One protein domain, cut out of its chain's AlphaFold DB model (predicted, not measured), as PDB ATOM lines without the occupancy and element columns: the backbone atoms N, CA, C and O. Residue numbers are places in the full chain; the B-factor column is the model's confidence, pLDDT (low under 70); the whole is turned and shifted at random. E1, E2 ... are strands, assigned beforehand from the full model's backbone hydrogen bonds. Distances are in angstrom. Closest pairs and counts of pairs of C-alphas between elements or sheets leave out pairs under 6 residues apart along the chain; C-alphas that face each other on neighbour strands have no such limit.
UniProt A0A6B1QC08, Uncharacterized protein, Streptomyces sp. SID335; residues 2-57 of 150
ATOM      1  N   THR A   2      60.424  25.661  48.543       54.09
ATOM      2  CA  THR A   2      59.984  26.510  47.425       54.09
ATOM      3  C   THR A   2      61.155  27.392  47.007       54.09
ATOM      4  O   THR A   2      61.657  28.144  47.840       54.09
ATOM      5  N   THR A   3      61.608  27.291  45.757       62.09
ATOM      6  CA  THR A   3      62.669  28.154  45.220       62.09
ATOM      7  C   THR A   3      62.201  29.608  45.254       62.09
ATOM      8  O   THR A   3      61.192  29.946  44.632       62.09
ATOM      9  N   ARG A   4      62.907  30.466  45.994       74.69
ATOM     10  CA  ARG A   4      62.661  31.912  45.985       74.69
ATOM     11  C   ARG A   4      63.403  32.521  44.800       74.69
ATOM     12  O   ARG A   4      64.589  32.269  44.619       74.69
ATOM     13  N   VAL A   5      62.699  33.287  43.973       82.00
ATOM     14  CA  VAL A   5      63.314  33.974  42.830       82.00
ATOM     15  C   VAL A   5      64.100  35.171  43.350       82.00
ATOM     16  O   VAL A   5      63.550  35.996  44.080       82.00
ATOM     17  N   ARG A   6      65.376  35.266  42.971       88.88
ATOM     18  CA  ARG A   6      66.251  36.393  43.308       88.88
ATOM     19  C   ARG A   6      66.379  37.345  42.128       88.88
ATOM     20  O   ARG A   6      66.376  36.927  40.971       88.88
ATOM     21  N   THR A   7      66.501  38.630  42.428       91.44
ATOM     22  CA  THR A   7      66.876  39.649  41.445       91.44
ATOM     23  C   THR A   7      68.388  39.644  41.236       91.44
ATOM     24  O   THR A   7      69.142  39.159  42.075       91.44
ATOM     25  N   HIS A   8      68.841  40.172  40.101       92.19
ATOM     26  CA  HIS A   8      70.261  40.341  39.794       92.19
ATOM     27  C   HIS A   8      70.511  41.793  39.392       92.19
ATOM     28  O   HIS A   8      70.646  42.108  38.212       92.19
ATOM     29  N   THR A   9      70.542  42.689  40.378       92.19
ATOM     30  CA  THR A   9      70.706  44.124  40.115       92.19
ATOM     31  C   THR A   9      72.170  44.442  39.792       92.19
ATOM     32  O   THR A   9      73.030  44.137  40.616       92.19
ATOM     33  N   PRO A  10      72.518  44.986  38.613       90.69
ATOM     34  CA  PRO A  10      73.907  45.324  38.304       90.69
ATOM     35  C   PRO A  10      74.429  46.433  39.226       90.69
ATOM     36  O   PRO A  10      73.658  47.262  39.702       90.69
ATOM     37  N   ASP A  11      75.742  46.465  39.448       92.00
ATOM     38  CA  ASP A  11      76.381  47.570  40.167       92.00
ATOM     39  C   ASP A  11      76.285  48.869  39.351       92.00
ATOM     40  O   ASP A  11      76.425  48.868  38.125       92.00
ATOM     41  N   GLU A  12      76.078  49.997  40.031       93.44
ATOM     42  CA  GLU A  12      75.919  51.302  39.387       93.44
ATOM     43  C   GLU A  12      77.180  52.149  39.579       93.44
ATOM     44  O   GLU A  12      77.612  52.391  40.708       93.44
ATOM     45  N   VAL A  13      77.758  52.661  38.489       94.44
ATOM     46  CA  VAL A  13      78.917  53.568  38.532       94.44
ATOM     47  C   VAL A  13      78.479  54.979  38.155       94.44
ATOM     48  O   VAL A  13      78.003  55.220  37.049       94.44
ATOM     49  N   THR A  14      78.686  55.932  39.060       94.94
ATOM     50  CA  THR A  14      78.448  57.362  38.836       94.94
ATOM     51  C   THR A  14      79.781  58.099  38.735       94.94
ATOM     52  O   THR A  14      80.651  57.932  39.590       94.94
ATOM     53  N   VAL A  15      79.944  58.939  37.710       95.25
ATOM     54  CA  VAL A  15      81.111  59.824  37.547       95.25
ATOM     55  C   VAL A  15      80.678  61.256  37.852       95.25
ATOM     56  O   VAL A  15      79.716  61.744  37.265       95.25
ATOM     57  N   ARG A  16      81.352  61.909  38.799       91.38
ATOM     58  CA  ARG A  16      81.094  63.301  39.198       91.38
ATOM     59  C   ARG A  16      81.803  64.283  38.259       91.38
ATOM     60  O   ARG A  16      82.700  63.897  37.514       91.38
ATOM     61  N   GLU A  17      81.413  65.557  38.313       91.69
ATOM     62  CA  GLU A  17      81.979  66.627  37.469       91.69
ATOM     63  C   GLU A  17      83.495  66.820  37.653       91.69
ATOM     64  O   GLU A  17      84.189  67.201  36.715       91.69
ATOM     65  N   ASP A  18      84.026  66.503  38.836       93.88
ATOM     66  CA  ASP A  18      85.459  66.526  39.160       93.88
ATOM     67  C   ASP A  18      86.230  65.294  38.639       93.88
ATOM     68  O   ASP A  18      87.425  65.150  38.891       93.88
ATOM     69  N   GLY A  19      85.555  64.384  37.929       91.62
ATOM     70  CA  GLY A  19      86.109  63.121  37.440       91.62
ATOM     71  C   GLY A  19      86.138  61.995  38.480       91.62
ATOM     72  O   GLY A  19      86.514  60.868  38.143       91.62
ATOM     73  N   THR A  20      85.714  62.245  39.725       93.69
ATOM     74  CA  THR A  20      85.674  61.226  40.780       93.69
ATOM     75  C   THR A  20      84.591  60.187  40.484       93.69
ATOM     76  O   THR A  20      83.442  60.522  40.190       93.69
ATOM     77  N   LYS A  21      84.938  58.900  40.607       95.75
ATOM     78  CA  LYS A  21      84.002  57.777  40.443       95.75
ATOM     79  C   LYS A  21      83.441  57.328  41.791       95.75
ATOM     80  O   LYS A  21      84.180  57.193  42.762       95.75
ATOM     81  N   SER A  22      82.143  57.055  41.837       93.31
ATOM     82  CA  SER A  22      81.452  56.432  42.967       93.31
ATOM     83  C   SER A  22      80.680  55.217  42.462       93.31
ATOM     84  O   SER A  22      79.931  55.337  41.496       93.31
ATOM     85  N   THR A  23      80.866  54.063  43.102       93.69
ATOM     86  CA  THR A  23      80.168  52.820  42.747       93.69
ATOM     87  C   THR A  23      79.184  52.449  43.848       93.69
ATOM     88  O   THR A  23      79.571  52.344  45.013       93.69
ATOM     89  N   ARG A  24      77.920  52.235  43.486       91.94
ATOM     90  CA  ARG A  24      76.931  51.566  44.331       91.94
ATOM     91  C   ARG A  24      76.982  50.077  44.014       91.94
ATOM     92  O   ARG A  24      76.683  49.675  42.894       91.94
ATOM     93  N   ILE A  25      77.377  49.289  45.007       89.81
ATOM     94  CA  ILE A  25      77.494  47.836  44.893       89.81
ATOM     95  C   ILE A  25      76.209  47.198  45.418       89.81
ATOM     96  O   ILE A  25      75.780  47.499  46.536       89.81
ATOM     97  N   HIS A  26      75.623  46.297  44.636       89.81
ATOM     98  CA  HIS A  26      74.510  45.463  45.067       89.81
ATOM     99  C   HIS A  26      75.052  44.144  45.608       89.81
ATOM    100  O   HIS A  26      75.549  43.298  44.864       89.81
ATOM    101  N   LEU A  27      74.967  43.965  46.927       92.19
ATOM    102  CA  LEU A  27      75.468  42.764  47.588       92.19
ATOM    103  C   LEU A  27      74.763  41.512  47.059       92.19
ATOM    104  O   LEU A  27      73.538  41.467  46.928       92.19
ATOM    105  N   LYS A  28      75.560  40.480  46.776       91.81
ATOM    106  CA  LYS A  28      75.089  39.210  46.227       91.81
ATOM    107  C   LYS A  28      75.103  38.124  47.285       91.81
ATOM    108  O   LYS A  28      76.059  37.996  48.051       91.81
ATOM    109  N   ARG A  29      74.072  37.287  47.286       93.44
ATOM    110  CA  ARG A  29      74.046  36.059  48.068       93.44
ATOM    111  C   ARG A  29      74.877  34.990  47.362       93.44
ATOM    112  O   ARG A  29      74.546  34.580  46.254       93.44
ATOM    113  N   ALA A  30      75.929  34.516  48.021       92.94
ATOM    114  CA  ALA A  30      76.681  33.338  47.599       92.94
ATOM    115  C   ALA A  30      76.120  32.055  48.238       92.94
ATOM    116  O   ALA A  30      75.716  32.059  49.400       92.94
ATOM    117  N   CYS A  31      76.131  30.947  47.501       93.00
ATOM    118  CA  CYS A  31      75.813  29.620  48.021       93.00
ATOM    119  C   CYS A  31      76.783  29.221  49.149       93.00
ATOM    120  O   CYS A  31      77.995  29.265  48.945       93.00
ATOM    121  N   ASN A  32      76.276  28.762  50.304       91.81
ATOM    122  CA  ASN A  32      77.115  28.333  51.439       91.81
ATOM    123  C   ASN A  32      78.018  27.133  51.107       91.81
ATOM    124  O   ASN A  32      78.991  26.896  51.811       91.81
ATOM    125  N   GLY A  33      77.670  26.364  50.070       92.00
ATOM    126  CA  GLY A  33      78.434  25.207  49.625       92.00
ATOM    127  C   GLY A  33      79.472  25.566  48.568       92.00
ATOM    128  O   GLY A  33      80.665  25.613  48.832       92.00
ATOM    129  N   CYS A  34      79.027  25.810  47.337       91.75
ATOM    130  CA  CYS A  34      79.939  26.009  46.209       91.75
ATOM    131  C   CYS A  34      80.317  27.473  45.930       91.75
ATOM    132  O   CYS A  34      80.991  27.734  44.941       91.75
ATOM    133  N   GLY A  35      79.839  28.438  46.723       91.56
ATOM    134  CA  GLY A  35      80.180  29.856  46.559       91.56
ATOM    135  C   GLY A  35      79.546  30.570  45.357       91.56
ATOM    136  O   GLY A  35      79.717  31.778  45.224       91.56
ATOM    137  N   GLN A  36      78.783  29.877  44.503       91.38
ATOM    138  CA  GLN A  36      78.117  30.503  43.352       91.38
ATOM    139  C   GLN A  36      77.167  31.625  43.783       91.38
ATOM    140  O   GLN A  36      76.406  31.467  44.741       91.38
ATOM    141  N   LEU A  37      77.183  32.734  43.043       92.19
ATOM    142  CA  LEU A  37      76.272  33.854  43.257       92.19
ATOM    143  C   LEU A  37      74.859  33.475  42.803       92.19
ATOM    144  O   LEU A  37      74.652  33.086  41.657       92.19
ATOM    145  N   LEU A  38      73.891  33.607  43.704       91.25
ATOM    146  CA  LEU A  38      72.491  33.243  43.474       91.25
ATOM    147  C   LEU A  38      71.618  34.437  43.081       91.25
ATOM    148  O   LEU A  38      70.510  34.245  42.599       91.25
ATOM    149  N   GLY A  39      72.103  35.657  43.313       92.56
ATOM    150  CA  GLY A  39      71.369  36.900  43.097       92.56
ATOM    151  C   GLY A  39      71.581  37.869  44.248       92.56
ATOM    152  O   GLY A  39      72.507  37.702  45.039       92.56
ATOM    153  N   ASP A  40      70.743  38.892  44.327       93.81
ATOM    154  CA  ASP A  40      70.800  39.915  45.365       93.81
ATOM    155  C   ASP A  40      70.559  39.297  46.754       93.81
ATOM    156  O   ASP A  40      69.781  38.345  46.915       93.81
ATOM    157  N   VAL A  41      71.271  39.822  47.753       92.75
ATOM    158  CA  VAL A  41      70.989  39.533  49.163       92.75
ATOM    159  C   VAL A  41      69.678  40.208  49.563       92.75
ATOM    160  O   VAL A  41      69.389  41.323  49.129       92.75
ATOM    161  N   ALA A  42      68.893  39.536  50.391       89.81
ATOM    162  CA  ALA A  42      67.635  40.052  50.913       89.81
ATOM    163  C   ALA A  42      67.546  39.834  52.425       89.81
ATOM    164  O   ALA A  42      68.227  38.971  52.971       89.81
ATOM    165  N   ASP A  43      66.662  40.572  53.099       90.06
ATOM    166  CA  ASP A  43      66.528  40.513  54.562       90.06
ATOM    167  C   ASP A  43      66.209  39.101  55.077       90.06
ATOM    168  O   ASP A  43      66.636  38.719  56.160       90.06
ATOM    169  N   TRP A  44      65.519  38.284  54.276       88.94
ATOM    170  CA  TRP A  44      65.219  36.893  54.623       88.94
ATOM    171  C   TRP A  44      66.422  35.943  54.560       88.94
ATOM    172  O   TRP A  44      66.268  34.762  54.871       88.94
ATOM    173  N   ASP A  45      67.582  36.409  54.092       91.06
ATOM    174  CA  ASP A  45      68.831  35.644  54.137       91.06
ATOM    175  C   ASP A  45      69.457  35.657  55.531       91.06
ATOM    176  O   ASP A  45      70.412  34.922  55.761       91.06
ATOM    177  N   VAL A  46      68.937  36.481  56.441       90.31
ATOM    178  CA  VAL A  46      69.361  36.561  57.832       90.31
ATOM    179  C   VAL A  46      68.303  35.878  58.693       90.31
ATOM    180  O   VAL A  46      67.116  36.194  58.596       90.31
ATOM    181  N   ASP A  47      68.716  34.908  59.499       85.31
ATOM    182  CA  ASP A  47      67.821  34.222  60.424       85.31
ATOM    183  C   ASP A  47      67.549  35.050  61.694       85.31
ATOM    184  O   ASP A  47      68.104  36.132  61.903       85.31
ATOM    185  N   ASP A  48      66.705  34.524  62.586       87.88
ATOM    186  CA  ASP A  48      66.322  35.199  63.835       87.88
ATOM    187  C   ASP A  48      67.510  35.465  64.789       87.88
ATOM    188  O   ASP A  48      67.361  36.171  65.789       87.88
ATOM    189  N   ARG A  49      68.689  34.892  64.514       89.94
ATOM    190  CA  ARG A  49      69.928  35.071  65.285       89.94
ATOM    191  C   ARG A  49      70.894  36.052  64.632       89.94
ATOM    192  O   ARG A  49      71.933  36.347  65.223       89.94
ATOM    193  N   GLY A  50      70.566  36.582  63.455       88.31
ATOM    194  CA  GLY A  50      71.475  37.431  62.697       88.31
ATOM    195  C   GLY A  50      72.477  36.646  61.845       88.31
ATOM    196  O   GLY A  50      73.432  37.241  61.348       88.31
ATOM    197  N   GLU A  51      72.300  35.332  61.684       89.44
ATOM    198  CA  GLU A  51      73.197  34.481  60.903       89.44
ATOM    199  C   GLU A  51      72.701  34.335  59.464       89.44
ATOM    200  O   GLU A  51      71.503  34.357  59.184       89.44
ATOM    201  N   LEU A  52      73.633  34.177  58.520       89.75
ATOM    202  CA  LEU A  52      73.267  33.926  57.129       89.75
ATOM    203  C   LEU A  52      72.672  32.521  56.986       89.75
ATOM    204  O   LEU A  52      73.380  31.523  57.146       89.75
ATOM    205  N   ALA A  53      71.401  32.453  56.598       90.19
ATOM    206  CA  ALA A  53      70.676  31.215  56.356       90.19
ATOM    207  C   ALA A  53      71.381  30.344  55.304       90.19
ATOM    208  O   ALA A  53      71.935  30.855  54.326       90.19
ATOM    209  N   ASP A  54      71.342  29.019  55.464       90.75
ATOM    210  CA  ASP A  54      71.841  28.098  54.438       90.75
ATOM    211  C   ASP A  54      70.940  28.143  53.191       90.75
ATOM    212  O   ASP A  54      69.781  27.733  53.223       90.75
ATOM    213  N   VAL A  55      71.490  28.629  52.073       92.69
ATOM    214  CA  VAL A  55      70.791  28.751  50.781       92.69
ATOM    215  C   VAL A  55      71.238  27.695  49.765       92.69
ATOM    216  O   VAL A  55      70.927  27.804  48.577       92.69
ATOM    217  N   ARG A  56      71.951  26.634  50.183       93.75
ATOM    218  CA  ARG A  56      72.360  25.539  49.276       93.75
ATOM    219  C   ARG A  56      71.175  24.904  48.542       93.75
ATOM    220  O   ARG A  56      71.339  24.487  47.400       93.75
ATOM    221  N   GLY A  57      69.987  24.894  49.151       93.31
ATOM    222  CA  GLY A  57      68.753  24.399  48.532       93.31
ATOM    223  C   GLY A  57      68.219  25.257  47.374       93.31
ATOM    224  O   GLY A  57      67.390  24.775  46.605       93.31
TER     225      GLY A  57
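This is residues 2 to 57 of the 150 residues of an uncharacterized protein of Streptomyces sp. SID335 (UniProt A0A6B1QC08). With little regular structure, the domain is a rod: hairpin E1-E2 makes an arm toward one end, and hairpin E3-E4 lies nearer the other, where residues 41 to 57 loop without a named element. The 56 printed residues have no named helix and four strands, E1 to E4 in order, in two antiparallel sheets, E1 - E2 and E3 - E4. The class is all strand, with 15 residues in named elements. It is only just loose, close to extended: radius of gyration of the C-alphas 14.9 A, spans 46 by 22 by 19 A.

E1, residues 12 to 15, and E2, residues 21 to 24, form an antiparallel hairpin at 160 degrees; N 14 and O 22, 2.8 A apart, are within hydrogen-bond range. E3, residues 28 to 30, and E4, residues 37 to 40, form another at 148 degrees, with N 29 and O 39 at 2.8 A, within hydrogen-bond range. E2 and E3 are apart.

E1, 10.1 A long, begins at C-alpha 12 (75.919, 51.302, 39.387); E2 measures 10.2 A, E3 6.2 A. E4, 8.4 A, ends at C-alpha 40 (70.800, 39.915, 45.365).

The C-alphas farthest apart, Thr 2 and Asp 18, are 48.2 A apart. The printed part has no cut and no long link. Residues 2 to 3 have pLDDT under 70.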